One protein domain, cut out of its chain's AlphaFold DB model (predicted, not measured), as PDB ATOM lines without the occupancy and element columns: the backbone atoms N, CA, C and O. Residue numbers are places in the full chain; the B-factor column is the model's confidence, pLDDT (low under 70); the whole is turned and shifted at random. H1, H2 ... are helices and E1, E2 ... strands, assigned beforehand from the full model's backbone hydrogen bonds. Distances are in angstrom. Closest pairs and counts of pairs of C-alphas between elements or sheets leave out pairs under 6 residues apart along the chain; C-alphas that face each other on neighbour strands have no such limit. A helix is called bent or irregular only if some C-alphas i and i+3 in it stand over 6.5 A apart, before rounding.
ATOM      1  N   TRP A  50     492.698 345.878 506.909       96.62
ATOM      2  CA  TRP A  50     491.467 346.539 507.347       96.62
ATOM      3  C   TRP A  50     490.279 346.228 506.436       96.62
ATOM      4  O   TRP A  50     489.230 345.824 506.933       96.62
ATOM      5  N   PHE A  51     490.463 346.351 505.117       95.94
ATOM      6  CA  PHE A  51     489.431 345.978 504.147       95.94
ATOM      7  C   PHE A  51     489.175 344.472 504.161       95.94
ATOM      8  O   PHE A  51     488.027 344.077 504.317       95.94
ATOM      9  N   ASP A  52     490.225 343.648 504.121       96.56
ATOM     10  CA  ASP A  52     490.093 342.185 504.125       96.56
ATOM     11  C   ASP A  52     489.286 341.681 505.333       96.56
ATOM     12  O   ASP A  52     488.398 340.843 505.195       96.56
ATOM     13  N   GLY A  53     489.547 342.223 506.528       97.25
ATOM     14  CA  GLY A  53     488.826 341.824 507.733       97.25
ATOM     15  C   GLY A  53     487.352 342.222 507.704       97.25
ATOM     16  O   GLY A  53     486.495 341.431 508.101       97.25
ATOM     17  N   VAL A  54     487.039 343.423 507.213       97.38
ATOM     18  CA  VAL A  54     485.649 343.845 506.994       97.38
ATOM     19  C   VAL A  54     484.979 342.946 505.951       97.38
ATOM     20  O   VAL A  54     483.881 342.448 506.194       97.38
ATOM     21  N   ASP A  55     485.632 342.698 504.821       97.81
ATOM     22  CA  ASP A  55     485.082 341.904 503.724       97.81
ATOM     23  C   ASP A  55     484.785 340.465 504.163       97.81
ATOM     24  O   ASP A  55     483.740 339.924 503.807       97.81
ATOM     25  N   GLU A  56     485.630 339.856 505.000       97.88
ATOM     26  CA  GLU A  56     485.386 338.515 505.544       97.88
ATOM     27  C   GLU A  56     484.116 338.440 506.405       97.88
ATOM     28  O   GLU A  56     483.310 337.516 506.243       97.88
ATOM     29  N   VAL A  57     483.887 339.404 507.308       97.50
ATOM     30  CA  VAL A  57     482.657 339.404 508.121       97.50
ATOM     31  C   VAL A  57     481.418 339.710 507.288       97.50
ATOM     32  O   VAL A  57     480.365 339.099 507.496       97.50
ATOM     33  N   MET A  58     481.553 340.583 506.289       97.88
ATOM     34  CA  MET A  58     480.487 340.866 505.335       97.88
ATOM     35  C   MET A  58     480.156 339.645 504.476       97.88
ATOM     36  O   MET A  58     478.979 339.333 504.300       97.88
ATOM     37  N   ALA A  59     481.161 338.896 504.019       97.56
ATOM     38  CA  ALA A  59     480.973 337.651 503.283       97.56
ATOM     39  C   ALA A  59     480.264 336.586 504.136       97.56
ATOM     40  O   ALA A  59     479.389 335.876 503.633       97.56
ATOM     41  N   GLY A  60     480.570 336.506 505.436       96.62
ATOM     42  CA  GLY A  60     479.861 335.627 506.367       96.62
ATOM     43  C   GLY A  60     478.373 335.973 506.496       96.62
ATOM     44  O   GLY A  60     477.508 335.106 506.339       96.62
ATOM     45  N   LEU A  61     478.050 337.256 506.700       97.19
ATOM     46  CA  LEU A  61     476.661 337.738 506.730       97.19
ATOM     47  C   LEU A  61     475.944 337.503 505.391       97.19
ATOM     48  O   LEU A  61     474.804 337.033 505.372       97.19
ATOM     49  N   GLN A  62     476.620 337.769 504.273       96.62
ATOM     50  CA  GLN A  62     476.087 337.563 502.928       96.62
ATOM     51  C   GLN A  62     475.816 336.081 502.645       96.62
ATOM     52  O   GLN A  62     474.794 335.745 502.042       96.62
ATOM     53  N   SER A  63     476.681 335.180 503.119       95.81
ATOM     54  CA  SER A  63     476.461 333.737 503.022       95.81
ATOM     55  C   SER A  63     475.148 333.343 503.698       95.81
ATOM     56  O   SER A  63     474.317 332.694 503.062       95.81
ATOM     57  N   ILE A  64     474.908 333.794 504.935       95.75
ATOM     58  CA  ILE A  64     473.657 333.521 505.664       95.75
ATOM     59  C   ILE A  64     472.458 334.128 504.924       95.75
ATOM     60  O   ILE A  64     471.459 333.449 504.677       95.75
ATOM     61  N   ARG A  65     472.573 335.391 504.498       95.75
ATOM     62  CA  ARG A  65     471.537 336.102 503.734       95.75
ATOM     63  C   ARG A  65     471.147 335.370 502.449       95.75
ATOM     64  O   ARG A  65     469.971 335.344 502.095       95.75
ATOM     65  N   SER A  66     472.113 334.788 501.742       94.62
ATOM     66  CA  SER A  66     471.859 334.077 500.485       94.62
ATOM     67  C   SER A  66     471.125 332.747 500.682       94.62
ATOM     68  O   SER A  66     470.384 332.332 499.792       94.62
ATOM     69  N   LYS A  67     471.295 332.112 501.849       93.69
ATOM     70  CA  LYS A  67     470.773 330.771 502.143       93.69
ATOM     71  C   LYS A  67     469.458 330.766 502.905       93.69
ATOM     72  O   LYS A  67     468.639 329.881 502.683       93.69
ATOM     73  N   THR A  68     469.224 331.747 503.776       91.31
ATOM     74  CA  THR A  68     467.978 331.790 504.550       91.31
ATOM     75  C   THR A  68     466.752 331.856 503.628       91.31
ATOM     76  O   THR A  68     466.770 332.515 502.585       91.31
ATOM     77  N   ALA A  69     465.655 331.193 503.995       88.81
ATOM     78  CA  ALA A  69     464.370 331.349 503.310       88.81
ATOM     79  C   ALA A  69     463.584 332.576 503.813       88.81
ATOM     80  O   ALA A  69     462.653 333.030 503.147       88.81
ATOM     81  N   CYS A  70     463.972 333.146 504.959       90.88
ATOM     82  CA  CYS A  70     463.248 334.231 505.604       90.88
ATOM     83  C   CYS A  70     463.558 335.595 504.972       90.88
ATOM     84  O   CYS A  70     464.683 336.100 505.030       90.88
ATOM     85  N   ASN A  71     462.538 336.228 504.392       92.31
ATOM     86  CA  ASN A  71     462.681 337.527 503.737       92.31
ATOM     87  C   ASN A  71     462.997 338.649 504.730       92.31
ATOM     88  O   ASN A  71     463.795 339.530 504.423       92.31
ATOM     89  N   GLU A  72     462.429 338.610 505.932       92.88
ATOM     90  CA  GLU A  72     462.685 339.602 506.972       92.88
ATOM     91  C   GLU A  72     464.144 339.565 507.420       92.88
ATOM     92  O   GLU A  72     464.752 340.628 507.568       92.88
ATOM     93  N   LEU A  73     464.720 338.365 507.570       94.25
ATOM     94  CA  LEU A  73     466.146 338.210 507.839       94.25
ATOM     95  C   LEU A  73     466.979 338.714 506.656       94.25
ATOM     96  O   LEU A  73     467.924 339.470 506.867       94.25
ATOM     97  N   LYS A  74     466.602 338.393 505.408       95.31
ATOM     98  CA  LYS A  74     467.300 338.909 504.214       95.31
ATOM     99  C   LYS A  74     467.337 340.426 504.153       95.31
ATOM    100  O   LYS A  74     468.378 341.000 503.832       95.31
ATOM    101  N   THR A  75     466.204 341.071 504.421       94.81
ATOM    102  CA  THR A  75     466.098 342.531 504.450       94.81
ATOM    103  C   THR A  75     466.933 343.109 505.583       94.81
ATOM    104  O   THR A  75     467.618 344.107 505.374       94.81
ATOM    105  N   LEU A  76     466.916 342.483 506.764       96.12
ATOM    106  CA  LEU A  76     467.701 342.943 507.905       96.12
ATOM    107  C   LEU A  76     469.205 342.849 507.625       96.12
ATOM    108  O   LEU A  76     469.914 343.824 507.840       96.12
ATOM    109  N   LEU A  77     469.682 341.726 507.084       97.69
ATOM    110  CA  LEU A  77     471.095 341.540 506.742       97.69
ATOM    111  C   LEU A  77     471.540 342.454 505.593       97.69
ATOM    112  O   LEU A  77     472.624 343.021 505.662       97.69
ATOM    113  N   GLY A  78     470.684 342.697 504.596       97.81
ATOM    114  CA  GLY A  78     470.955 343.723 503.581       97.81
ATOM    115  C   GLY A  78     471.083 345.125 504.188       97.81
ATOM    116  O   GLY A  78     471.972 345.884 503.823       97.81
ATOM    117  N   ARG A  79     470.256 345.449 505.191       97.94
ATOM    118  CA  ARG A  79     470.369 346.713 505.930       97.94
ATOM    119  C   ARG A  79     471.668 346.806 506.735       97.94
ATOM    120  O   ARG A  79     472.203 347.904 506.858       97.94
ATOM    121  N   VAL A  80     472.175 345.692 507.271       98.38
ATOM    122  CA  VAL A  80     473.500 345.651 507.915       98.38
ATOM    123  C   VAL A  80     474.583 346.008 506.905       98.38
ATOM    124  O   VAL A  80     475.399 346.869 507.204       98.38
ATOM    125  N   GLU A  81     474.567 345.404 505.714       97.88
ATOM    126  CA  GLU A  81     475.535 345.703 504.647       97.88
ATOM    127  C   GLU A  81     475.586 347.199 504.322       97.88
ATOM    128  O   GLU A  81     476.661 347.804 504.363       97.88
ATOM    129  N   ASP A  82     474.424 347.817 504.100       98.19
ATOM    130  CA  ASP A  82     474.332 349.251 503.815       98.19
ATOM    131  C   ASP A  82     474.914 350.108 504.952       98.19
ATOM    132  O   ASP A  82     475.631 351.081 504.707       98.19
ATOM    133  N   GLU A  83     474.619 349.761 506.208       98.44
ATOM    134  CA  GLU A  83     475.077 350.526 507.369       98.44
ATOM    135  C   GLU A  83     476.561 350.318 507.680       98.44
ATOM    136  O   GLU A  83     477.221 351.255 508.134       98.44
ATOM    137  N   VAL A  84     477.127 349.148 507.379       98.12
ATOM    138  CA  VAL A  84     478.575 348.922 507.472       98.12
ATOM    139  C   VAL A  84     479.309 349.763 506.434       98.12
ATOM    140  O   VAL A  84     480.224 350.503 506.794       98.12
ATOM    141  N   LEU A  85     478.869 349.744 505.172       97.62
ATOM    142  CA  LEU A  85     479.469 350.566 504.114       97.62
ATOM    143  C   LEU A  85     479.348 352.064 504.417       97.62
ATOM    144  O   LEU A  85     480.316 352.815 504.266       97.62
ATOM    145  N   ARG A  86     478.189 352.501 504.921       97.88
ATOM    146  CA  ARG A  86     477.983 353.877 505.386       97.88
ATOM    147  C   ARG A  86     478.920 354.239 506.539       97.88
ATOM    148  O   ARG A  86     479.454 355.350 506.557       97.88
ATOM    149  N   SER A  87     479.145 353.322 507.475       97.88
ATOM    150  CA  SER A  87     480.054 353.532 508.606       97.88
ATOM    151  C   SER A  87     481.515 353.619 508.164       97.88
ATOM    152  O   SER A  87     482.248 354.475 508.649       97.88
ATOM    153  N   ILE A  88     481.933 352.803 507.192       97.25
ATOM    154  CA  ILE A  88     483.265 352.874 506.570       97.25
ATOM    155  C   ILE A  88     483.475 354.238 505.915       97.25
ATOM    156  O   ILE A  88     484.482 354.901 506.163       97.25
ATOM    157  N   GLU A  89     482.506 354.708 505.125       96.31
ATOM    158  CA  GLU A  89     482.590 356.040 504.524       96.31
ATOM    159  C   GLU A  89     482.648 357.140 505.596       96.31
ATOM    160  O   GLU A  89     483.388 358.117 505.444       96.31
ATOM    161  N   ALA A  90     481.889 356.977 506.685       95.88
ATOM    162  CA  ALA A  90     481.883 357.894 507.817       95.88
ATOM    163  C   ALA A  90     483.249 357.956 508.518       95.88
ATOM    164  O   ALA A  90     483.729 359.060 508.760       95.88
ATOM    165  N   ILE A  91     483.899 356.812 508.764       96.31
ATOM    166  CA  ILE A  91     485.257 356.731 509.330       96.31
ATOM    167  C   ILE A  91     486.250 357.473 508.433       96.31
ATOM    168  O   ILE A  91     486.986 358.352 508.886       96.31
ATOM    169  N   LEU A  92     486.247 357.156 507.135       95.62
ATOM    170  CA  LEU A  92     487.199 357.740 506.190       95.62
ATOM    171  C   LEU A  92     487.036 359.255 506.084       95.62
ATOM    172  O   LEU A  92     488.011 359.965 505.887       95.62
ATOM    173  N   ARG A  93     485.817 359.775 506.222       94.19
ATOM    174  CA  ARG A  93     485.545 361.214 506.129       94.19
ATOM    175  C   ARG A  93     485.487 361.929 507.485       94.19
ATOM    176  O   ARG A  93     485.127 363.102 507.516       94.19
ATOM    177  N   ASP A  94     485.800 361.226 508.573       93.69
ATOM    178  CA  ASP A  94     485.707 361.699 509.960       93.69
ATOM    179  C   ASP A  94     484.318 362.256 510.346       93.69
ATOM    180  O   ASP A  94     484.183 363.224 511.093       93.69
ATOM    181  N   ALA A  95     483.252 361.651 509.815       91.81
ATOM    182  CA  ALA A  95     481.871 362.059 510.063       91.81
ATOM    183  C   ALA A  95     481.242 361.269 511.213       91.81
ATOM    184  O   ALA A  95     480.373 360.419 511.006       91.81
ATOM    185  N   GLU A  96     481.641 361.607 512.434       90.38
ATOM    186  CA  GLU A  96     481.183 360.946 513.657       90.38
ATOM    187  C   GLU A  96     479.653 360.894 513.798       90.38
ATOM    188  O   GLU A  96     479.106 359.857 514.156       90.38
ATOM    189  N   GLN A  97     478.935 361.961 513.436       89.38
ATOM    190  CA  GLN A  97     477.469 361.966 513.484       89.38
ATOM    191  C   GLN A  97     476.857 360.849 512.629       89.38
ATOM    192  O   GLN A  97     475.942 360.149 513.052       89.38
ATOM    193  N   THR A  98     477.396 360.670 511.418       92.75
ATOM    194  CA  THR A  98     476.943 359.623 510.495       92.75
ATOM    195  C   THR A  98     477.251 358.242 511.060       92.75
ATOM    196  O   THR A  98     476.433 357.339 510.921       92.75
ATOM    197  N   LEU A  99     478.401 358.091 511.716       93.94
ATOM    198  CA  LEU A  99     478.788 356.853 512.375       93.94
ATOM    199  C   LEU A  99     477.891 356.534 513.582       93.94
ATOM    200  O   LEU A  99     477.494 355.382 513.749       93.94
ATOM    201  N   ASN A 100     477.530 357.529 514.396       91.75
ATOM    202  CA  ASN A 100     476.607 357.367 515.524       91.75
ATOM    203  C   ASN A 100     475.204 356.964 515.055       91.75
ATOM    204  O   ASN A 100     474.604 356.052 515.625       91.75
ATOM    205  N   ASP A 101     474.709 357.586 513.981       92.81
ATOM    206  CA  ASP A 101     473.454 357.193 513.334       92.81
ATOM    207  C   ASP A 101     473.481 355.725 512.893       92.81
ATOM    208  O   ASP A 101     472.563 354.964 513.209       92.81
ATOM    209  N   SER A 102     474.539 355.317 512.189       95.69
ATOM    210  CA  SER A 102     474.699 353.940 511.722       95.69
ATOM    211  C   SER A 102     474.825 352.952 512.880       95.69
ATOM    212  O   SER A 102     474.139 351.931 512.892       95.69
ATOM    213  N   SER A 103     475.609 353.284 513.906       95.25
ATOM    214  CA  SER A 103     475.776 352.464 515.114       95.25
ATOM    215  C   SER A 103     474.442 352.226 515.819       95.25
ATOM    216  O   SER A 103     474.118 351.093 516.168       95.25
ATOM    217  N   ARG A 104     473.595 353.257 515.929       94.75
ATOM    218  CA  ARG A 104     472.243 353.124 516.486       94.75
ATOM    219  C   ARG A 104     471.387 352.129 515.700       94.75
ATOM    220  O   ARG A 104     470.721 351.291 516.305       94.75
ATOM    221  N   VAL A 105     471.425 352.180 514.367       96.31
ATOM    222  CA  VAL A 105     470.697 351.222 513.514       96.31
ATOM    223  C   VAL A 105     471.250 349.805 513.685       96.31
ATOM    224  O   VAL A 105     470.474 348.861 513.821       96.31
ATOM    225  N   LEU A 106     472.574 349.641 513.739       98.00
ATOM    226  CA  LEU A 106     473.214 348.346 513.989       98.00
ATOM    227  C   LEU A 106     472.794 347.761 515.351       98.00
ATOM    228  O   LEU A 106     472.505 346.571 515.444       98.00
ATOM    229  N   MET A 107     472.657 348.586 516.388       97.44
ATOM    230  CA  MET A 107     472.144 348.152 517.693       97.44
ATOM    231  C   MET A 107     470.664 347.747 517.667       97.44
ATOM    232  O   MET A 107     470.265 346.798 518.345       97.44
ATOM    233  N   GLU A 108     469.830 348.444 516.893       97.25
ATOM    234  CA  GLU A 108     468.428 348.052 516.682       97.25
ATOM    235  C   GLU A 108     468.337 346.677 516.017       97.25
ATOM    236  O   GLU A 108     467.541 345.833 516.435       97.25
ATOM    237  N   ILE A 109     469.200 346.433 515.031       97.94
ATOM    238  CA  ILE A 109     469.341 345.140 514.364       97.94
ATOM    239  C   ILE A 109     469.834 344.066 515.342       97.94
ATOM    240  O   ILE A 109     469.241 342.990 515.402       97.94
ATOM    241  N   GLU A 110     470.864 344.356 516.143       97.88
ATOM    242  CA  GLU A 110     471.397 343.442 517.162       97.88
ATOM    243  C   GLU A 110     470.285 342.950 518.098       97.88
ATOM    244  O   GLU A 110     470.129 341.746 518.307       97.88
ATOM    245  N   VAL A 111     469.469 343.866 518.624       97.62
ATOM    246  CA  VAL A 111     468.397 343.533 519.571       97.62
ATOM    247  C   VAL A 111     467.245 342.769 518.905       97.62
ATOM    248  O   VAL A 111     466.648 341.900 519.544       97.62
ATOM    249  N   LEU A 112     466.949 343.026 517.626       97.19
ATOM    250  CA  LEU A 112     465.998 342.209 516.858       97.19
ATOM    251  C   LEU A 112     466.492 340.769 516.704       97.19
ATOM    252  O   LEU A 112     465.733 339.839 516.965       97.19
ATOM    253  N   LEU A 113     467.765 340.580 516.348       97.00
ATOM    254  CA  LEU A 113     468.370 339.252 516.227       97.00
ATOM    255  C   LEU A 113     468.377 338.509 517.573       97.00
ATOM    256  O   LEU A 113     468.085 337.317 517.619       97.00
ATOM    257  N   MET A 114     468.622 339.218 518.683       96.50
ATOM    258  CA  MET A 114     468.493 338.650 520.032       96.50
ATOM    259  C   MET A 114     467.065 338.176 520.332       96.50
ATOM    260  O   MET A 114     466.889 337.120 520.933       96.50
ATOM    261  N   GLU A 115     466.039 338.940 519.944       96.25
ATOM    262  CA  GLU A 115     464.645 338.507 520.100       96.25
ATOM    263  C   GLU A 115     464.349 337.271 519.251       96.25
ATOM    264  O   GLU A 115     463.711 336.347 519.746       96.25
ATOM    265  N   TRP A 116     464.815 337.234 518.006       94.38
ATOM    266  CA  TRP A 116     464.539 336.123 517.097       94.38
ATOM    267  C   TRP A 116     465.211 334.825 517.536       94.38
ATOM    268  O   TRP A 116     464.586 333.778 517.447       94.38
ATOM    269  N   ALA A 117     466.409 334.891 518.119       93.94
ATOM    270  CA  ALA A 117     467.028 333.723 518.746       93.94
ATOM    271  C   ALA A 117     466.212 333.183 519.943       93.94
ATOM    272  O   ALA A 117     466.204 331.988 520.216       93.94
ATOM    273  N   LEU A 118     465.503 334.051 520.677       94.56
ATOM    274  CA  LEU A 118     464.718 333.665 521.862       94.56
ATOM    275  C   LEU A 118     463.260 333.286 521.547       94.56
ATOM    276  O   LEU A 118     462.619 332.569 522.319       94.56
ATOM    277  N   ASP A 119     462.701 333.829 520.470       93.31
ATOM    278  CA  ASP A 119     461.330 333.611 520.008       93.31
ATOM    279  C   ASP A 119     461.297 333.713 518.469       93.31
ATOM    280  O   ASP A 119     460.877 334.750 517.940       93.31
ATOM    281  N   PRO A 120     461.712 332.653 517.739       90.75
ATOM    282  CA  PRO A 120     461.817 332.675 516.276       90.75
ATOM    283  C   PRO A 120     460.525 333.113 515.591       90.75
ATOM    284  O   PRO A 120     460.543 333.906 514.661       90.75
ATOM    285  N   SER A 121     459.366 332.744 516.144       90.50
ATOM    286  CA  SER A 121     458.053 333.125 515.604       90.50
ATOM    287  C   SER A 121     457.814 334.645 515.497       90.50
ATOM    288  O   SER A 121     456.862 335.088 514.845       90.50
ATOM    289  N   ARG A 122     458.638 335.477 516.149       92.12
ATOM    290  CA  ARG A 122     458.576 336.944 516.058       92.12
ATOM    291  C   ARG A 122     458.992 337.477 514.699       92.12
ATOM    292  O   ARG A 122     458.494 338.536 514.315       92.12
ATOM    293  N   ILE A 123     459.855 336.770 513.981       91.75
ATOM    294  CA  ILE A 123     460.325 337.214 512.673       91.75
ATOM    295  C   ILE A 123     459.176 337.253 511.661       91.75
ATOM    296  O   ILE A 123     458.898 338.305 511.084       91.75
ATOM    297  N   GLU A 124     458.385 336.181 511.585       88.62
ATOM    298  CA  GLU A 124     457.195 336.116 510.739       88.62
ATOM    299  C   GLU A 124     456.130 337.132 511.159       88.62
ATOM    300  O   GLU A 124     455.486 337.765 510.318       88.62
ATOM    301  N   ARG A 125     455.926 337.307 512.474       92.44
ATOM    302  CA  ARG A 125     454.972 338.300 512.991       92.44
ATOM    303  C   ARG A 125     455.372 339.713 512.589       92.44
ATOM    304  O   ARG A 125     454.500 340.518 512.279       92.44
ATOM    305  N   ARG A 126     456.670 340.029 512.581       92.38
ATOM    306  CA  ARG A 126     457.168 341.322 512.096       92.38
ATOM    307  C   ARG A 126     456.967 341.461 510.590       92.38
ATOM    308  O   ARG A 126     456.593 342.542 510.134       92.38
ATOM    309  N   GLY A 127     457.177 340.383 509.838       89.62
ATOM    310  CA  GLY A 127     456.928 340.329 508.399       89.62
ATOM    311  C   GLY A 127     455.500 340.704 508.024       89.62
ATOM    312  O   GLY A 127     455.282 341.563 507.172       89.62
ATOM    313  N   LYS A 128     454.534 340.148 508.760       93.75
ATOM    314  CA  LYS A 128     453.090 340.372 508.575       93.75
ATOM    315  C   LYS A 128     452.581 341.710 509.138       93.75
ATOM    316  O   LYS A 128     451.472 342.113 508.805       93.75
ATOM    317  N   ALA A 129     453.361 342.386 509.982       93.62
ATOM    318  CA  ALA A 129     452.975 343.655 510.594       93.62
ATOM    319  C   ALA A 129     453.041 344.824 509.596       93.62
ATOM    320  O   ALA A 129     453.972 344.922 508.790       93.62
ATOM    321  N   THR A 130     452.091 345.751 509.711       94.31
ATOM    322  CA  THR A 130     452.100 347.048 509.018       94.31
ATOM    323  C   THR A 130     453.282 347.910 509.464       94.31
ATOM    324  O   THR A 130     453.894 347.674 510.504       94.31
ATOM    325  N   GLU A 131     453.605 348.963 508.711       89.56
ATOM    326  CA  GLU A 131     454.668 349.904 509.090       89.56
ATOM    327  C   GLU A 131     454.442 350.520 510.482       89.56
ATOM    328  O   GLU A 131     455.355 350.554 511.312       89.56
ATOM    329  N   HIS A 132     453.205 350.925 510.776       92.12
ATOM    330  CA  HIS A 132     452.847 351.482 512.077       92.12
ATOM    331  C   HIS A 132     453.025 350.464 513.215       92.12
ATOM    332  O   HIS A 132     453.586 350.786 514.265       92.12
ATOM    333  N   GLU A 133     452.596 349.215 513.013       93.44
ATOM    334  CA  GLU A 133     452.786 348.132 513.985       93.44
ATOM    335  C   GLU A 133     454.260 347.772 514.162       93.44
ATOM    336  O   GLU A 133     454.705 347.518 515.284       93.44
ATOM    337  N   ARG A 134     455.043 347.790 513.076       90.38
ATOM    338  CA  ARG A 134     456.493 347.586 513.129       90.38
ATOM    339  C   ARG A 134     457.139 348.622 514.038       90.38
ATOM    340  O   ARG A 134     457.886 348.244 514.936       90.38
ATOM    341  N   HIS A 135     456.801 349.897 513.867       86.56
ATOM    342  CA  HIS A 135     457.342 350.966 514.700       86.56
ATOM    343  C   HIS A 135     456.903 350.847 516.171       86.56
ATOM    344  O   HIS A 135     457.736 350.871 517.077       86.56
ATOM    345  N   SER A 136     455.605 350.664 516.426       91.88
ATOM    346  CA  SER A 136     455.059 350.640 517.790       91.88
ATOM    347  C   SER A 136     455.429 349.379 518.583       91.88
ATOM    348  O   SER A 136     455.577 349.438 519.807       91.88
ATOM    349  N   THR A 137     455.624 348.245 517.902       93.94
ATOM    350  CA  THR A 137     455.889 346.942 518.535       93.94
ATOM    351  C   THR A 137     457.368 346.572 518.531       93.94
ATOM    352  O   THR A 137     457.854 345.996 519.506       93.94
ATOM    353  N   TYR A 138     458.103 346.889 517.465       95.00
ATOM    354  CA  TYR A 138     459.490 346.451 517.268       95.00
ATOM    355  C   TYR A 138     460.511 347.586 517.409       95.00
ATOM    356  O   TYR A 138     461.667 347.422 517.032       95.00
ATOM    357  N   GLY A 139     460.119 348.722 517.996       93.50
ATOM    358  CA  GLY A 139     461.069 349.751 518.415       93.50
ATOM    359  C   GLY A 139     462.048 349.236 519.479       93.50
ATOM    360  O   GLY A 139     461.669 348.433 520.339       93.50
ATOM    361  N   PHE A 140     463.288 349.740 519.450       95.00
ATOM    362  CA  PHE A 140     464.421 349.290 520.274       95.00
ATOM    363  C   PHE A 140     464.048 348.942 521.721       95.00
ATOM    364  O   PHE A 140     464.190 347.803 522.157       95.00
ATOM    365  N   GLY A 141     463.498 349.909 522.466       95.00
ATOM    366  CA  GLY A 141     463.177 349.722 523.882       95.00
ATOM    367  C   GLY A 141     462.101 348.662 524.139       95.00
ATOM    368  O   GLY A 141     462.115 348.023 525.188       95.00
ATOM    369  N   LYS A 142     461.182 348.443 523.190       96.38
ATOM    370  CA  LYS A 142     460.135 347.416 523.300       96.38
ATOM    371  C   LYS A 142     460.705 346.025 523.062       96.38
ATOM    372  O   LYS A 142     460.383 345.114 523.821       96.38
ATOM    373  N   VAL A 143     461.555 345.873 522.045       97.75
ATOM    374  CA  VAL A 143     462.241 344.607 521.759       97.75
ATOM    375  C   VAL A 143     463.187 344.264 522.909       97.75
ATOM    376  O   VAL A 143     463.085 343.179 523.473       97.75
ATOM    377  N   LEU A 144     464.012 345.218 523.355       97.25
ATOM    378  CA  LEU A 144     464.956 345.010 524.455       97.25
ATOM    379  C   LEU A 144     464.251 344.595 525.753       97.25
ATOM    380  O   LEU A 144     464.724 343.703 526.453       97.25
ATOM    381  N   GLN A 145     463.088 345.183 526.055       96.44
ATOM    382  CA  GLN A 145     462.289 344.781 527.214       96.44
ATOM    383  C   GLN A 145     461.766 343.341 527.091       96.44
ATOM    384  O   GLN A 145     461.747 342.614 528.083       96.44
ATOM    385  N   ARG A 146     461.361 342.895 525.896       97.06
ATOM    386  CA  ARG A 146     460.918 341.506 525.686       97.06
ATOM    387  C   ARG A 146     462.073 340.517 525.770       97.06
ATOM    388  O   ARG A 146     461.912 339.478 526.405       97.06
ATOM    389  N   VAL A 147     463.238 340.858 525.215       97.38
ATOM    390  CA  VAL A 147     464.478 340.084 525.398       97.38
ATOM    391  C   VAL A 147     464.784 339.959 526.892       97.38
ATOM    392  O   VAL A 147     464.948 338.848 527.390       97.38
ATOM    393  N   LYS A 148     464.770 341.073 527.634       96.62
ATOM    394  CA  LYS A 148     464.985 341.094 529.088       96.62
ATOM    395  C   LYS A 148     464.039 340.135 529.825       96.62
ATOM    396  O   LYS A 148     464.488 339.327 530.637       96.62
ATOM    397  N   GLN A 149     462.745 340.193 529.509       96.50
ATOM    398  CA  GLN A 149     461.722 339.318 530.092       96.50
ATOM    399  C   GLN A 149     461.955 337.842 529.750       96.50
ATOM    400  O   GLN A 149     461.860 336.988 530.630       96.50
ATOM    401  N   LYS A 150     462.297 337.527 528.494       96.12
ATOM    402  CA  LYS A 150     462.595 336.154 528.056       96.12
ATOM    403  C   LYS A 150     463.838 335.580 528.730       96.12
ATOM    404  O   LYS A 150     463.825 334.413 529.108       96.12
ATOM    405  N   LEU A 151     464.854 336.409 528.954       95.25
ATOM    406  CA  LEU A 151     466.061 336.054 529.702       95.25
ATOM    407  C   LEU A 151     465.860 336.041 531.227       95.25
ATOM    408  O   LEU A 151     466.797 335.715 531.950       95.25
ATOM    409  N   LYS A 152     464.660 336.379 531.726       96.19
ATOM    410  CA  LYS A 152     464.327 336.453 533.161       96.19
ATOM    411  C   LYS A 152     465.282 337.357 533.952       96.19
ATOM    412  O   LYS A 152     465.616 337.073 535.099       96.19
ATOM    413  N   VAL A 153     465.737 338.444 533.329       94.75
ATOM    414  CA  VAL A 153     466.605 339.428 533.983       94.75
ATOM    415  C   VAL A 153     465.767 340.292 534.922       94.75
ATOM    416  O   VAL A 153     464.729 340.817 534.521       94.75
ATOM    417  N   ASP A 154     466.255 340.464 536.150       94.00
ATOM    418  CA  ASP A 154     465.590 341.220 537.213       94.00
ATOM    419  C   ASP A 154     465.208 342.657 536.798       94.00
ATOM    420  O   ASP A 154     465.941 343.358 536.086       94.00
ATOM    421  N   ASP A 155     464.042 343.121 537.252       90.62
ATOM    422  CA  ASP A 155     463.496 344.426 536.877       90.62
ATOM    423  C   ASP A 155     464.310 345.616 537.403       90.62
ATOM    424  O   ASP A 155     464.291 346.684 536.780       90.62
ATOM    425  N   GLY A 156     465.084 345.432 538.471       92.00
ATOM    426  CA  GLY A 156     466.042 346.395 539.011       92.00
ATOM    427  C   GLY A 156     467.334 346.533 538.199       92.00
ATOM    428  O   GLY A 156     468.103 347.467 538.441       92.00
ATOM    429  N   LEU A 157     467.571 345.658 537.216       92.81
ATOM    430  CA  LEU A 157     468.749 345.696 536.345       92.81
ATOM    431  C   LEU A 157     468.440 346.331 534.982       92.81
ATOM    432  O   LEU A 157     467.375 346.121 534.402       92.81
ATOM    433  N   ASP A 158     469.397 347.067 534.434       90.31
ATOM    434  CA  ASP A 158     469.390 347.542 533.054       90.31
ATOM    435  C   ASP A 158     470.203 346.605 532.165       90.31
ATOM    436  O   ASP A 158     471.311 346.193 532.512       90.31
ATOM    437  N   MET A 159     469.651 346.299 530.990       93.38
ATOM    438  CA  MET A 159     470.377 345.599 529.933       93.38
ATOM    439  C   MET A 159     471.521 346.490 529.413       93.38
ATOM    440  O   MET A 159     471.311 347.695 529.239       93.38
ATOM    441  N   PRO A 160     472.720 345.942 529.143       91.31
ATOM    442  CA  PRO A 160     473.868 346.734 528.694       91.31
ATOM    443  C   PRO A 160     473.607 347.501 527.390       91.31
ATOM    444  O   PRO A 160     474.069 348.635 527.257       91.31
ATOM    445  N   GLU A 161     472.805 346.937 526.486       94.19
ATOM    446  CA  GLU A 161     472.394 347.556 525.223       94.19
ATOM    447  C   GLU A 161     471.718 348.915 525.449       94.19
ATOM    448  O   GLU A 161     471.857 349.815 524.626       94.19
ATOM    449  N   ARG A 162     470.996 349.096 526.567       92.25
ATOM    450  CA  ARG A 162     470.254 350.333 526.832       92.25
ATOM    451  C   ARG A 162     471.181 351.537 526.965       92.25
ATOM    452  O   ARG A 162     470.928 352.560 526.345       92.25
ATOM    453  N   LYS A 163     472.255 351.408 527.745       86.94
ATOM    454  CA  LYS A 163     473.191 352.518 527.981       86.94
ATOM    455  C   LYS A 163     473.993 352.869 526.742       86.94
ATOM    456  O   LYS A 163     474.190 354.045 526.472       86.94
ATOM    457  N   GLU A 164     474.433 351.855 526.003       89.38
ATOM    458  CA  GLU A 164     475.108 352.049 524.716       89.38
ATOM    459  C   GLU A 164     474.174 352.805 523.747       89.38
ATOM    460  O   GLU A 164     474.578 353.802 523.154       89.38
ATOM    461  N   TYR A 165     472.887 352.436 523.689       91.19
ATOM    462  CA  TYR A 165     471.912 353.102 522.823       91.19
ATOM    463  C   TYR A 165     471.657 354.547 523.247       91.19
ATOM    464  O   TYR A 165     471.596 355.438 522.402       91.19
ATOM    465  N   ASP A 166     471.531 354.794 524.552       87.69
ATOM    466  CA  ASP A 166     471.314 356.135 525.090       87.69
ATOM    467  C   ASP A 166     472.508 357.061 524.769       87.69
ATOM    468  O   ASP A 166     472.283 358.223 524.433       87.69
ATOM    469  N   ILE A 167     473.752 356.557 524.778       85.62
ATOM    470  CA  ILE A 167     474.952 357.322 524.379       85.62
ATOM    471  C   ILE A 167     474.867 357.746 522.907       85.62
ATOM    472  O   ILE A 167     474.987 358.935 522.607       85.62
ATOM    473  N   HIS A 168     474.600 356.810 521.989       85.88
ATOM    474  CA  HIS A 168     474.472 357.154 520.568       85.88
ATOM    475  C   HIS A 168     473.267 358.051 520.303       85.88
ATOM    476  O   HIS A 168     473.352 358.953 519.478       85.88
ATOM    477  N   SER A 169     472.155 357.844 521.009       82.75
ATOM    478  CA  SER A 169     470.960 358.671 520.853       82.75
ATOM    479  C   SER A 169     471.180 360.100 521.349       82.75
ATOM    480  O   SER A 169     470.695 361.033 520.715       82.75
ATOM    481  N   GLN A 170     471.896 360.299 522.459       80.25
ATOM    482  CA  GLN A 170     472.210 361.635 522.973       80.25
ATOM    483  C   GLN A 170     473.108 362.415 522.015       80.25
ATOM    484  O   GLN A 170     472.864 363.600 521.803       80.25
ATOM    485  N   ALA A 171     474.066 361.747 521.365       73.88
ATOM    486  CA  ALA A 171     474.914 362.361 520.343       73.88
ATOM    487  C   ALA A 171     474.121 362.883 519.120       73.88
ATOM    488  O   ALA A 171     474.626 363.697 518.351       73.88
ATOM    489  N   LEU A 172     472.860 362.463 518.936       71.94
ATOM    490  CA  LEU A 172     471.994 362.945 517.852       71.94
ATOM    491  C   LEU A 172     471.228 364.229 518.175       71.94
ATOM    492  O   LEU A 172     470.705 364.872 517.261       71.94
ATOM    493  N   HIS A 173     471.154 364.615 519.447       73.31
ATOM    494  CA  HIS A 173     470.390 365.777 519.874       73.31
ATOM    495  C   HIS A 173     471.321 366.943 520.215       73.31
ATOM    496  O   HIS A 173     472.137 366.814 521.130       73.31
ATOM    497  N   PRO A 174     471.185 368.104 519.545       67.38
ATOM    498  CA  PRO A 174     471.990 369.271 519.873       67.38
ATOM    499  C   PRO A 174     471.703 369.688 521.319       67.38
ATOM    500  O   PRO A 174     470.598 370.125 521.639       67.38
ATOM    501  N   SER A 175     472.699 369.533 522.188       66.81
ATOM    502  CA  SER A 175     472.604 369.854 523.611       66.81
ATOM    503  C   SER A 175     473.747 370.800 523.985       66.81
ATOM    504  O   SER A 175     474.910 370.480 523.740       66.81
ATOM    505  N   PRO A 176     473.471 371.987 524.552       69.00
ATOM    506  CA  PRO A 176     474.536 372.876 525.005       69.00
ATOM    507  C   PRO A 176     475.413 372.194 526.069       69.00
ATOM    508  O   PRO A 176     474.899 371.715 527.076       69.00
ATOM    509  N   GLY A 177     476.734 372.178 525.867       63.38
ATOM    510  CA  GLY A 177     477.707 371.700 526.860       63.38
ATOM    511  C   GLY A 177     478.010 370.196 526.853       63.38
ATOM    512  O   GLY A 177     478.820 369.753 527.666       63.38
ATOM    513  N   THR A 178     477.416 369.406 525.953       63.06
ATOM    514  CA  THR A 178     477.906 368.046 525.667       63.06
ATOM    515  C   THR A 178     479.159 368.110 524.802       63.06
ATOM    516  O   THR A 178     479.271 368.993 523.958       63.06
ATOM    517  N   ALA A 179     480.101 367.186 525.013       61.62
ATOM    518  CA  ALA A 179     481.270 367.074 524.149       61.62
ATOM    519  C   ALA A 179     480.817 366.905 522.692       61.62
ATOM    520  O   ALA A 179     480.002 366.033 522.402       61.62
ATOM    521  N   ASP A 180     481.366 367.725 521.796       64.00
ATOM    522  CA  ASP A 180     481.002 367.714 520.374       64.00
ATOM    523  C   ASP A 180     481.377 366.388 519.685       64.00
ATOM    524  O   ASP A 180     480.882 366.097 518.596       64.00
ATOM    525  N   ARG A 181     482.279 365.608 520.304       72.62
ATOM    526  CA  ARG A 181     482.852 364.363 519.782       72.62
ATOM    527  C   ARG A 181     483.167 363.366 520.898       72.62
ATOM    528  O   ARG A 181     483.870 363.694 521.852       72.62
ATOM    529  N   LEU A 182     482.667 362.145 520.753       76.44
ATOM    530  CA  LEU A 182     482.937 360.960 521.569       76.44
ATOM    531  C   LEU A 182     483.941 360.013 520.888       76.44
ATOM    532  O   LEU A 182     484.675 359.308 521.577       76.44
ATOM    533  N   LEU A 183     483.980 359.999 519.549       82.06
ATOM    534  CA  LEU A 183     484.844 359.150 518.720       82.06
ATOM    535  C   LEU A 183     485.787 360.022 517.871       82.06
ATOM    536  O   LEU A 183     485.543 360.330 516.699       82.06
ATOM    537  N   ASP A 184     486.883 360.440 518.491       83.44
ATOM    538  CA  ASP A 184     487.844 361.417 517.967       83.44
ATOM    539  C   ASP A 184     488.915 360.824 517.028       83.44
ATOM    540  O   ASP A 184     489.412 361.502 516.124       83.44
ATOM    541  N   THR A 185     489.259 359.547 517.194       90.25
ATOM    542  CA  THR A 185     490.324 358.878 516.428       90.25
ATOM    543  C   THR A 185     489.791 357.862 515.418       90.25
ATOM    544  O   THR A 185     488.672 357.359 515.539       90.25
ATOM    545  N   PHE A 186     490.615 357.532 514.417       92.94
ATOM    546  CA  PHE A 186     490.307 356.501 513.417       92.94
ATOM    547  C   PHE A 186     490.104 355.151 514.104       92.94
ATOM    548  O   PHE A 186     489.203 354.389 513.760       92.94
ATOM    549  N   GLU A 187     490.927 354.882 515.110       93.00
ATOM    550  CA  GLU A 187     490.914 353.681 515.915       93.00
ATOM    551  C   GLU A 187     489.634 353.585 516.738       93.00
ATOM    552  O   GLU A 187     488.980 352.545 516.693       93.00
ATOM    553  N   HIS A 188     489.217 354.653 517.429       91.44
ATOM    554  CA  HIS A 188     487.954 354.664 518.176       91.44
ATOM    555  C   HIS A 188     486.751 354.451 517.252       91.44
ATOM    556  O   HIS A 188     485.912 353.596 517.532       91.44
ATOM    557  N   GLN A 189     486.703 355.158 516.122       94.88
ATOM    558  CA  GLN A 189     485.619 355.021 515.148       94.88
ATOM    559  C   GLN A 189     485.580 353.622 514.508       94.88
ATOM    560  O   GLN A 189     484.513 353.027 514.381       94.88
ATOM    561  N   THR A 190     486.739 353.053 514.164       96.31
ATOM    562  CA  THR A 190     486.844 351.674 513.658       96.31
ATOM    563  C   THR A 190     486.388 350.670 514.712       96.31
ATOM    564  O   THR A 190     485.619 349.757 514.411       96.31
ATOM    565  N   SER A 191     486.826 350.845 515.960       95.44
ATOM    566  CA  SER A 191     486.454 349.966 517.070       95.44
ATOM    567  C   SER A 191     484.947 349.946 517.300       95.44
ATOM    568  O   SER A 191     484.399 348.905 517.656       95.44
ATOM    569  N   GLU A 192     484.271 351.073 517.084       94.56
ATOM    570  CA  GLU A 192     482.818 351.165 517.180       94.56
ATOM    571  C   GLU A 192     482.132 350.229 516.175       94.56
ATOM    572  O   GLU A 192     481.369 349.339 516.555       94.56
ATOM    573  N   VAL A 193     482.488 350.350 514.892       96.25
ATOM    574  CA  VAL A 193     481.915 349.524 513.818       96.25
ATOM    575  C   VAL A 193     482.245 348.052 514.020       96.25
ATOM    576  O   VAL A 193     481.350 347.209 513.992       96.25
ATOM    577  N   VAL A 194     483.515 347.727 514.276       97.50
ATOM    578  CA  VAL A 194     483.969 346.342 514.462       97.50
ATOM    579  C   VAL A 194     483.248 345.684 515.644       97.50
ATOM    580  O   VAL A 194     482.864 344.514 515.559       97.50
ATOM    581  N   ALA A 195     482.991 346.427 516.727       95.69
ATOM    582  CA  ALA A 195     482.250 345.914 517.873       95.69
ATOM    583  C   ALA A 195     480.799 345.573 517.508       95.69
ATOM    584  O   ALA A 195     480.331 344.489 517.859       95.69
ATOM    585  N   HIS A 196     480.090 346.477 516.824       97.12
ATOM    586  CA  HIS A 196     478.694 346.264 516.423       97.12
ATOM    587  C   HIS A 196     478.559 345.136 515.402       97.12
ATOM    588  O   HIS A 196     477.749 344.231 515.594       97.12
ATOM    589  N   VAL A 197     479.398 345.125 514.365       97.50
ATOM    590  CA  VAL A 197     479.363 344.101 513.309       97.50
ATOM    591  C   VAL A 197     479.692 342.720 513.866       97.50
ATOM    592  O   VAL A 197     478.983 341.757 513.577       97.50
ATOM    593  N   GLY A 198     480.694 342.614 514.744       96.94
ATOM    594  CA  GLY A 198     481.019 341.346 515.395       96.94
ATOM    595  C   GLY A 198     479.881 340.803 516.259       96.94
ATOM    596  O   GLY A 198     479.643 339.591 516.282       96.94
ATOM    597  N   ARG A 199     479.137 341.680 516.947       96.88
ATOM    598  CA  ARG A 199     477.946 341.266 517.702       96.88
ATOM    599  C   ARG A 199     476.807 340.869 516.775       96.88
ATOM    600  O   ARG A 199     476.216 339.823 517.009       96.88
ATOM    601  N   ILE A 200     476.543 341.622 515.710       98.38
ATOM    602  CA  ILE A 200     475.519 341.272 514.718       98.38
ATOM    603  C   ILE A 200     475.799 339.911 514.090       98.38
ATOM    604  O   ILE A 200     474.888 339.090 514.035       98.38
ATOM    605  N   PHE A 201     477.036 339.640 513.667       97.75
ATOM    606  CA  PHE A 201     477.397 338.334 513.120       97.75
ATOM    607  C   PHE A 201     477.078 337.217 514.116       97.75
ATOM    608  O   PHE A 201     476.350 336.284 513.786       97.75
ATOM    609  N   ARG A 202     477.495 337.366 515.379       96.00
ATOM    610  CA  ARG A 202     477.166 336.399 516.436       96.00
ATOM    611  C   ARG A 202     475.661 336.245 516.661       96.00
ATOM    612  O   ARG A 202     475.182 335.124 516.734       96.00
ATOM    613  N   ARG A 203     474.905 337.340 516.754       96.44
ATOM    614  CA  ARG A 203     473.447 337.278 516.957       96.44
ATOM    615  C   ARG A 203     472.717 336.687 515.762       96.44
ATOM    616  O   ARG A 203     471.683 336.056 515.935       96.44
ATOM    617  N   THR A 204     473.270 336.861 514.569       96.31
ATOM    618  CA  THR A 204     472.771 336.211 513.360       96.31
ATOM    619  C   THR A 204     472.971 334.704 513.463       96.31
ATOM    620  O   THR A 204     472.020 333.970 513.223       96.31
ATOM    621  N   LEU A 205     474.153 334.243 513.897       94.81
ATOM    622  CA  LEU A 205     474.399 332.824 514.175       94.81
ATOM    623  C   LEU A 205     473.444 332.276 515.239       94.81
ATOM    624  O   LEU A 205     472.835 331.241 515.007       94.81
ATOM    625  N   ASP A 206     473.273 332.977 516.364       93.38
ATOM    626  CA  ASP A 206     472.343 332.567 517.426       93.38
ATOM    627  C   ASP A 206     470.917 332.378 516.861       93.38
ATOM    628  O   ASP A 206     470.246 331.390 517.158       93.38
ATOM    629  N   ALA A 207     470.465 333.298 516.000       92.12
ATOM    630  CA  ALA A 207     469.135 333.247 515.398       92.12
ATOM    631  C   ALA A 207     468.969 332.086 514.401       92.12
ATOM    632  O   ALA A 207     467.987 331.357 514.489       92.12
ATOM    633  N   VAL A 208     469.924 331.876 513.487       92.38
ATOM    634  CA  VAL A 208     469.820 330.841 512.432       92.38
ATOM    635  C   VAL A 208     470.283 329.455 512.875       92.38
ATOM    636  O   VAL A 208     470.173 328.506 512.115       92.38
ATOM    637  N   ARG A 209     470.829 329.309 514.084       88.06
ATOM    638  CA  ARG A 209     471.227 328.005 514.649       88.06
ATOM    639  C   ARG A 209     470.273 327.534 515.746       88.06
ATOM    640  O   ARG A 209     470.539 326.540 516.417       88.06
ATOM    641  N   THR A 210     469.172 328.253 515.957       83.25
ATOM    642  CA  THR A 210     468.135 327.848 516.905       83.25
ATOM    643  C   THR A 210     467.386 326.643 516.342       83.25
ATOM    644  O   THR A 210     466.648 326.775 515.373       83.25
ATOM    645  N   SER A 211     467.552 325.465 516.947       76.44
ATOM    646  CA  SER A 211     466.924 324.238 516.443       76.44
ATOM    647  C   SER A 211     465.401 324.337 516.375       76.44
ATOM    648  O   SER A 211     464.745 324.740 517.340       76.44
ATOM    649  N   GLY A 212     464.833 323.945 515.235       71.44
ATOM    650  CA  GLY A 212     463.401 324.050 514.961       71.44
ATOM    651  C   GLY A 212     462.927 325.471 514.634       71.44
ATOM    652  O   GLY A 212     461.719 325.691 514.514       71.44
ATOM    653  N   SER A 213     463.842 326.435 514.490       77.88
ATOM    654  CA  SER A 213     463.540 327.738 513.895       77.88
ATOM    655  C   SER A 213     463.232 327.558 512.402       77.88
ATOM    656  O   SER A 213     463.933 326.814 511.715       77.88
ATOM    657  N   PRO A 214     462.229 328.267 511.854       73.44
ATOM    658  CA  PRO A 214     462.012 328.328 510.405       73.44
ATOM    659  C   PRO A 214     463.215 328.884 509.619       73.44
ATOM    660  O   PRO A 214     463.278 328.752 508.398       73.44
ATOM    661  N   GLU A 215     464.162 329.517 510.312       80.25
ATOM    662  CA  GLU A 215     465.377 330.125 509.786       80.25
ATOM    663  C   GLU A 215     466.622 329.258 510.000       80.25
ATOM    664  O   GLU A 215     467.726 329.747 509.752       80.25
ATOM    665  N   GLU A 216     466.466 328.019 510.478       87.62
ATOM    666  CA  GLU A 216     467.585 327.132 510.787       87.62
ATOM    667  C   GLU A 216     468.456 326.870 509.545       87.62
ATOM    668  O   GLU A 216     467.962 326.469 508.489       87.62
ATOM    669  N   ILE A 217     469.761 327.118 509.670       89.88
ATOM    670  CA  ILE A 217     470.780 326.867 508.646       89.88
ATOM    671  C   ILE A 217     471.858 325.980 509.266       89.88
ATOM    672  O   ILE A 217     472.359 326.266 510.358       89.88
ATOM    673  N   ALA A 218     472.230 324.918 508.554       87.94
ATOM    674  CA  ALA A 218     473.270 323.998 508.992       87.94
ATOM    675  C   ALA A 218     474.635 324.708 509.080       87.94
ATOM    676  O   ALA A 218     474.958 325.574 508.266       87.94
ATOM    677  N   GLU A 219     475.445 324.368 510.085       86.88
ATOM    678  CA  GLU A 219     476.707 325.067 510.362       86.88
ATOM    679  C   GLU A 219     477.688 324.981 509.189       86.88
ATOM    680  O   GLU A 219     478.327 325.971 508.842       86.88
ATOM    681  N   GLU A 220     477.758 323.821 508.548       88.88
ATOM    682  CA  GLU A 220     478.577 323.549 507.370       88.88
ATOM    683  C   GLU A 220     478.223 324.430 506.162       88.88
ATOM    684  O   GLU A 220     479.032 324.591 505.247       88.88
ATOM    685  N   GLU A 221     477.032 325.030 506.155       89.44
ATOM    686  CA  GLU A 221     476.600 325.950 505.111       89.44
ATOM    687  C   GLU A 221     476.968 327.408 505.414       89.44
ATOM    688  O   GLU A 221     476.838 328.282 504.547       89.44
ATOM    689  N   ILE A 222     477.429 327.714 506.624       91.62
ATOM    690  CA  ILE A 222     477.753 329.075 507.039       91.62
ATOM    691  C   ILE A 222     479.233 329.352 506.770       91.62
ATOM    692  O   ILE A 222     480.124 328.674 507.273       91.62
ATOM    693  N   LEU A 223     479.504 330.403 505.994       94.81
ATOM    694  CA  LEU A 223     480.854 330.932 505.859       94.81
ATOM    695  C   LEU A 223     481.220 331.696 507.135       94.81
ATOM    696  O   LEU A 223     480.614 332.724 507.445       94.81
ATOM    697  N   PHE A 224     482.215 331.199 507.862       95.25
ATOM    698  CA  PHE A 224     482.769 331.893 509.018       95.25
ATOM    699  C   PHE A 224     483.885 332.856 508.586       95.25
ATOM    700  O   PHE A 224     484.689 332.491 507.726       95.25
ATOM    701  N   PRO A 225     483.954 334.065 509.173       94.44
ATOM    702  CA  PRO A 225     485.060 334.988 508.950       94.44
ATOM    703  C   PRO A 225     486.387 334.350 509.374       94.44
ATOM    704  O   PRO A 225     486.425 333.590 510.345       94.44
ATOM    705  N   GLY A 226     487.451 334.656 508.640       94.81
ATOM    706  CA  GLY A 226     488.752 334.016 508.767       94.81
ATOM    707  C   GLY A 226     489.760 334.829 509.579       94.81
ATOM    708  O   GLY A 226     489.433 335.517 510.553       94.81
ATOM    709  N   GLU A 227     491.027 334.705 509.181       96.75
ATOM    710  CA  GLU A 227     492.167 335.303 509.876       96.75
ATOM    711  C   GLU A 227     492.162 336.836 509.796       96.75
ATOM    712  O   GLU A 227     492.530 337.502 510.770       96.75
ATOM    713  N   ALA A 228     491.732 337.422 508.672       96.38
ATOM    714  CA  ALA A 228     491.752 338.873 508.515       96.38
ATOM    715  C   ALA A 228     490.749 339.544 509.465       96.38
ATOM    716  O   ALA A 228     491.088 340.532 510.127       96.38
ATOM    717  N   TRP A 229     489.550 338.971 509.611       97.44
ATOM    718  CA  TRP A 229     488.566 339.425 510.589       97.44
ATOM    719  C   TRP A 229     489.066 339.237 512.021       97.44
ATOM    720  O   TRP A 229     488.960 340.163 512.829       97.44
ATOM    721  N   GLU A 230     489.647 338.079 512.355       96.06
ATOM    722  CA  GLU A 230     490.184 337.845 513.700       96.06
ATOM    723  C   GLU A 230     491.260 338.881 514.053       96.06
ATOM    724  O   GLU A 230     491.258 339.456 515.151       96.06
ATOM    725  N   ARG A 231     492.159 339.173 513.108       96.06
ATOM    726  CA  ARG A 231     493.207 340.178 513.275       96.06
ATOM    727  C   ARG A 231     492.623 341.578 513.456       96.06
ATOM    728  O   ARG A 231     493.047 342.288 514.372       96.06
ATOM    729  N   LEU A 232     491.636 341.957 512.642       96.19
ATOM    730  CA  LEU A 232     490.927 343.232 512.764       96.19
ATOM    731  C   LEU A 232     490.267 343.380 514.135       96.19
ATOM    732  O   LEU A 232     490.513 344.354 514.850       96.19
ATOM    733  N   TYR A 233     489.496 342.374 514.540       95.88
ATOM    734  CA  TYR A 233     488.813 342.347 515.823       95.88
ATOM    735  C   TYR A 233     489.795 342.431 516.994       95.88
ATOM    736  O   TYR A 233     489.592 343.189 517.944       95.88
ATOM    737  N   ARG A 234     490.906 341.693 516.932       94.38
ATOM    738  CA  ARG A 234     491.935 341.704 517.977       94.38
ATOM    739  C   ARG A 234     492.561 343.082 518.153       94.38
ATOM    740  O   ARG A 234     492.709 343.531 519.288       94.38
ATOM    741  N   VAL A 235     492.921 343.751 517.062       93.56
ATOM    742  CA  VAL A 235     493.576 345.063 517.135       93.56
ATOM    743  C   VAL A 235     492.620 346.147 517.617       93.56
ATOM    744  O   VAL A 235     492.956 346.872 518.546       93.56
ATOM    745  N   PHE A 236     491.409 346.229 517.072       95.12
ATOM    746  CA  PHE A 236     490.515 347.337 517.419       95.12
ATOM    747  C   PHE A 236     489.668 347.082 518.669       95.12
ATOM    748  O   PHE A 236     489.307 348.022 519.365       95.12
ATOM    749  N   ILE A 237     489.375 345.828 519.022       93.88
ATOM    750  CA  ILE A 237     488.548 345.528 520.202       93.88
ATOM    751  C   ILE A 237     489.401 345.052 521.366       93.88
ATOM    752  O   ILE A 237     489.379 345.657 522.436       93.88
ATOM    753  N   ILE A 238     490.179 343.985 521.175       88.19
ATOM    754  CA  ILE A 238     490.878 343.341 522.296       88.19
ATOM    755  C   ILE A 238     491.979 344.251 522.847       88.19
ATOM    756  O   ILE A 238     492.077 344.418 524.064       88.19
ATOM    757  N   GLN A 239     492.793 344.865 521.983       84.88
ATOM    758  CA  GLN A 239     493.847 345.775 522.445       84.88
ATOM    759  C   GLN A 239     493.270 347.057 523.050       84.88
ATOM    760  O   GLN A 239     493.758 347.500 524.090       84.88
ATOM    761  N   ARG A 240     492.199 347.612 522.463       87.56
ATOM    762  CA  ARG A 240     491.466 348.751 523.034       87.56
ATOM    763  C   ARG A 240     490.975 348.438 524.443       87.56
ATOM    764  O   ARG A 240     491.233 349.207 525.364       87.56
ATOM    765  N   ASP A 241     490.299 347.307 524.624       88.38
ATOM    766  CA  ASP A 241     489.744 346.910 525.918       88.38
ATOM    767  C   ASP A 241     490.856 346.630 526.941       88.38
ATOM    768  O   ASP A 241     490.721 346.992 528.111       88.38
ATOM    769  N   TYR A 242     491.981 346.053 526.507       87.12
ATOM    770  CA  TYR A 242     493.166 345.866 527.347       87.12
ATOM    771  C   TYR A 242     493.764 347.203 527.802       87.12
ATOM    772  O   TYR A 242     494.004 347.399 528.996       87.12
ATOM    773  N   TYR A 243     493.960 348.145 526.876       86.25
ATOM    774  CA  TYR A 243     494.465 349.479 527.188       86.25
ATOM    775  C   TYR A 243     493.516 350.232 528.125       86.25
ATOM    776  O   TYR A 243     493.954 350.796 529.130       86.25
ATOM    777  N   LEU A 244     492.209 350.186 527.852       86.69
ATOM    778  CA  LEU A 244     491.185 350.783 528.703       86.69
ATOM    779  C   LEU A 244     491.231 350.188 530.114       86.69
ATOM    780  O   LEU A 244     491.219 350.931 531.094       86.69
ATOM    781  N   ALA A 245     491.323 348.862 530.233       87.81
ATOM    782  CA  ALA A 245     491.421 348.188 531.521       87.81
ATOM    783  C   ALA A 245     492.680 348.605 532.297       87.81
ATOM    784  O   ALA A 245     492.579 348.909 533.484       87.81
ATOM    785  N   ALA A 246     493.842 348.673 531.640       88.75
ATOM    786  CA  ALA A 246     495.092 349.113 532.259       88.75
ATOM    787  C   ALA A 246     495.026 350.582 532.713       88.75
ATOM    788  O   ALA A 246     495.402 350.908 533.842       88.75
ATOM    789  N   MET A 247     494.483 351.461 531.866       92.31
ATOM    790  CA  MET A 247     494.287 352.876 532.177       92.31
ATOM    791  C   MET A 247     493.353 353.052 533.379       92.31
ATOM    792  O   MET A 247     493.690 353.769 534.322       92.31
ATOM    793  N   LEU A 248     492.215 352.356 533.405       92.38
ATOM    794  CA  LEU A 248     491.287 352.406 534.535       92.38
ATOM    795  C   LEU A 248     491.927 351.852 535.813       92.38
ATOM    796  O   LEU A 248     491.842 352.499 536.858       92.38
ATOM    797  N   ALA A 249     492.628 350.720 535.727       90.62
ATOM    798  CA  ALA A 249     493.285 350.096 536.873       90.62
ATOM    799  C   ALA A 249     494.329 351.019 537.515       90.62
ATOM    800  O   ALA A 249     494.369 351.132 538.739       90.62
ATOM    801  N   SER A 250     495.109 351.756 536.712       92.19
ATOM    802  CA  SER A 250     496.071 352.746 537.228       92.19
ATOM    803  C   SER A 250     495.421 353.896 538.013       92.19
ATOM    804  O   SER A 250     496.096 354.590 538.768       92.19
ATOM    805  N   ARG A 251     494.102 354.081 537.868       94.25
ATOM    806  CA  ARG A 251     493.290 355.074 538.585       94.25
ATOM    807  C   ARG A 251     492.450 354.460 539.709       94.25
ATOM    808  O   ARG A 251     491.562 355.128 540.226       94.25
ATOM    809  N   GLY A 252     492.678 353.192 540.060       93.06
ATOM    810  CA  GLY A 252     491.851 352.472 541.035       93.06
ATOM    811  C   GLY A 252     490.423 352.201 540.545       93.06
ATOM    812  O   GLY A 252     489.525 351.948 541.347       93.06
ATOM    813  N   MET A 253     490.205 352.247 539.228       94.44
ATOM    814  CA  MET A 253     488.911 352.068 538.572       94.44
ATOM    815  C   MET A 253     488.901 350.793 537.723       94.44
ATOM    816  O   MET A 253     489.935 350.216 537.394       94.44
ATOM    817  N   ARG A 254     487.713 350.352 537.314       89.38
ATOM    818  CA  ARG A 254     487.524 349.262 536.352       89.38
ATOM    819  C   ARG A 254     486.235 349.442 535.567       89.38
ATOM    820  O   ARG A 254     485.289 350.052 536.058       89.38
ATOM    821  N   MET A 255     486.180 348.853 534.378       87.75
ATOM    822  CA  MET A 255     484.939 348.743 533.617       87.75
ATOM    823  C   MET A 255     484.192 347.467 534.020       87.75
ATOM    824  O   MET A 255     484.770 346.381 534.068       87.75
ATOM    825  N   MET A 256     482.901 347.590 534.311       84.56
ATOM    826  CA  MET A 256     482.012 346.460 534.539       84.56
ATOM    827  C   MET A 256     481.834 345.645 533.249       84.56
ATOM    828  O   MET A 256     481.745 346.231 532.156       84.56
ATOM    829  N   PRO A 257     481.725 344.305 533.359       84.38
ATOM    830  CA  PRO A 257     481.448 343.458 532.207       84.38
ATOM    831  C   PRO A 257     480.149 343.895 531.528       84.38
ATOM    832  O   PRO A 257     479.273 344.510 532.143       84.38
ATOM    833  N   ARG A 258     480.019 343.586 530.237       86.88
ATOM    834  CA  ARG A 258     478.817 343.900 529.459       86.88
ATOM    835  C   ARG A 258     477.679 342.935 529.818       86.88
ATOM    836  O   ARG A 258     477.355 342.031 529.057       86.88
ATOM    837  N   GLN A 259     477.117 343.114 531.008       89.38
ATOM    838  CA  GLN A 259     476.051 342.306 531.597       89.38
ATOM    839  C   GLN A 259     474.962 343.207 532.195       89.38
ATOM    840  O   GLN A 259     475.202 344.408 532.388       89.38
ATOM    841  N   PRO A 260     473.770 342.652 532.494       91.00
ATOM    842  CA  PRO A 260     472.766 343.375 533.253       91.00
ATOM    843  C   PRO A 260     473.341 343.908 534.567       91.00
ATOM    844  O   PRO A 260     474.039 343.193 535.284       91.00
ATOM    845  N   HIS A 261     473.076 345.172 534.874       87.81
ATOM    846  CA  HIS A 261     473.646 345.859 536.036       87.81
ATOM    847  C   HIS A 261     472.616 346.818 536.643       87.81
ATOM    848  O   HIS A 261     471.704 347.232 535.934       87.81
ATOM    849  N   PRO A 262     472.711 347.185 537.932       89.50
ATOM    850  CA  PRO A 262     471.651 347.951 538.576       89.50
ATOM    851  C   PRO A 262     471.390 349.300 537.916       89.50
ATOM    852  O   PRO A 262     472.314 350.001 537.486       89.50
ATOM    853  N   LYS A 263     470.112 349.668 537.878       88.62
ATOM    854  CA  LYS A 263     469.649 350.960 537.371       88.62
ATOM    855  C   LYS A 263     470.409 352.123 538.003       88.62
ATOM    856  O   LYS A 263     470.681 352.130 539.200       88.62
ATOM    857  N   GLY A 264     470.773 353.103 537.181       83.50
ATOM    858  CA  GLY A 264     471.462 354.322 537.626       83.50
ATOM    859  C   GLY A 264     472.948 354.170 537.982       83.50
ATOM    860  O   GLY A 264     473.592 355.167 538.292       83.50
ATOM    861  N   THR A 265     473.533 352.969 537.911       82.62
ATOM    862  CA  THR A 265     474.979 352.787 538.164       82.62
ATOM    863  C   THR A 265     475.835 353.255 536.984       82.62
ATOM    864  O   THR A 265     475.382 353.254 535.844       82.62
TER     865      THR A 265
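Overview. This is residues 50 to 265 of the 289 residues of an uncharacterized protein of Scardovia wiggsiae F0424 (UniProt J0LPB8). Four long helices, H1, H2, H3 and H8, lie side by side as a bundle, and H9 crosses one end of it steeply. The short helices H6 and H7 pack on H3 on the side away from H1, H4 sits at the other end of the bundle with H5 near it, and after H9 the final stretch folds back, with residues 261 to 262 pairing antiparallel with residues 157 to 158. The printed part has 216 residues, with nine named helices, H1 to H9, followed by one named strand, E1; the class is mostly helix. It is compact, with a radius of gyration of the C-alphas of 17.7 A, and spans 49 by 41 by 32 A.

Along the chain. Find C-alpha 50 at (491.467, 346.539, 507.347); from there H1 runs 26.5 A to residue 67. Next come H2, residues 71 to 92, 31.9 A long, and H3, residues 96 to 118, 32.9 A. Read on through H4, residues 121 to 128, H5, 131 to 138, H6, 140 to 150, and H7, 160 to 170. H8, residues 186 to 208, is 32.9 A long and begins at C-alpha 186, (490.307, 356.501, 513.417). H9, residues 227 to 250, measures 32.7 A; it is neither bent nor irregular, but only just: C-alphas 236 and 239 are 6.2 A apart. E1, residues 253 to 255, ends at C-alpha 255, (484.939, 348.743, 533.617), and pairs with no named strand.

Arrangement. Start at H3, the hub, which touches five helices. It touches H8 the same way at a shallow tilt of 19 degrees, closest at the C-alphas of Ala 117 and Ala 207, 4.0 A. H2 and H3 form a helical hairpin, closest at C-alphas 87 and 99, 5.2 A; H1 and H2 form another, closest at C-alphas 65 and 74, 5.1 A. H3 touches H6, with C-alphas 108 and 140 closest at 5.5 A, and H7, with C-alphas 100 and 168 closest at 5.5 A. H9 touches H8 at a steep tilt of 63 degrees, closest at C-alphas 191 and 236, 4.9 A. H4 is about perpendicular to H2, at 86 degrees, and touches it, closest at C-alphas 72 and 127, 6.0 A. H5 is close to H4 but not clearly touching, with C-alphas 126 and 134 closest at 6.4 A. Every O i to N i+4 pair is within hydrogen-bond range in H1 to H8; in H9, 18 of 20 are.

Size, cuts and confidence. Look from C-alpha 128 to C-alpha 250 for the two farthest apart, 53.1 A. The printed part has no cut. The links H7 to H8 and H8 to H9 are long, and residues 247 to 252, of which 247 to 250 belong to H9, stand free. The mean pLDDT of the printed part is 91.5; residues 174 to 180 are under 70.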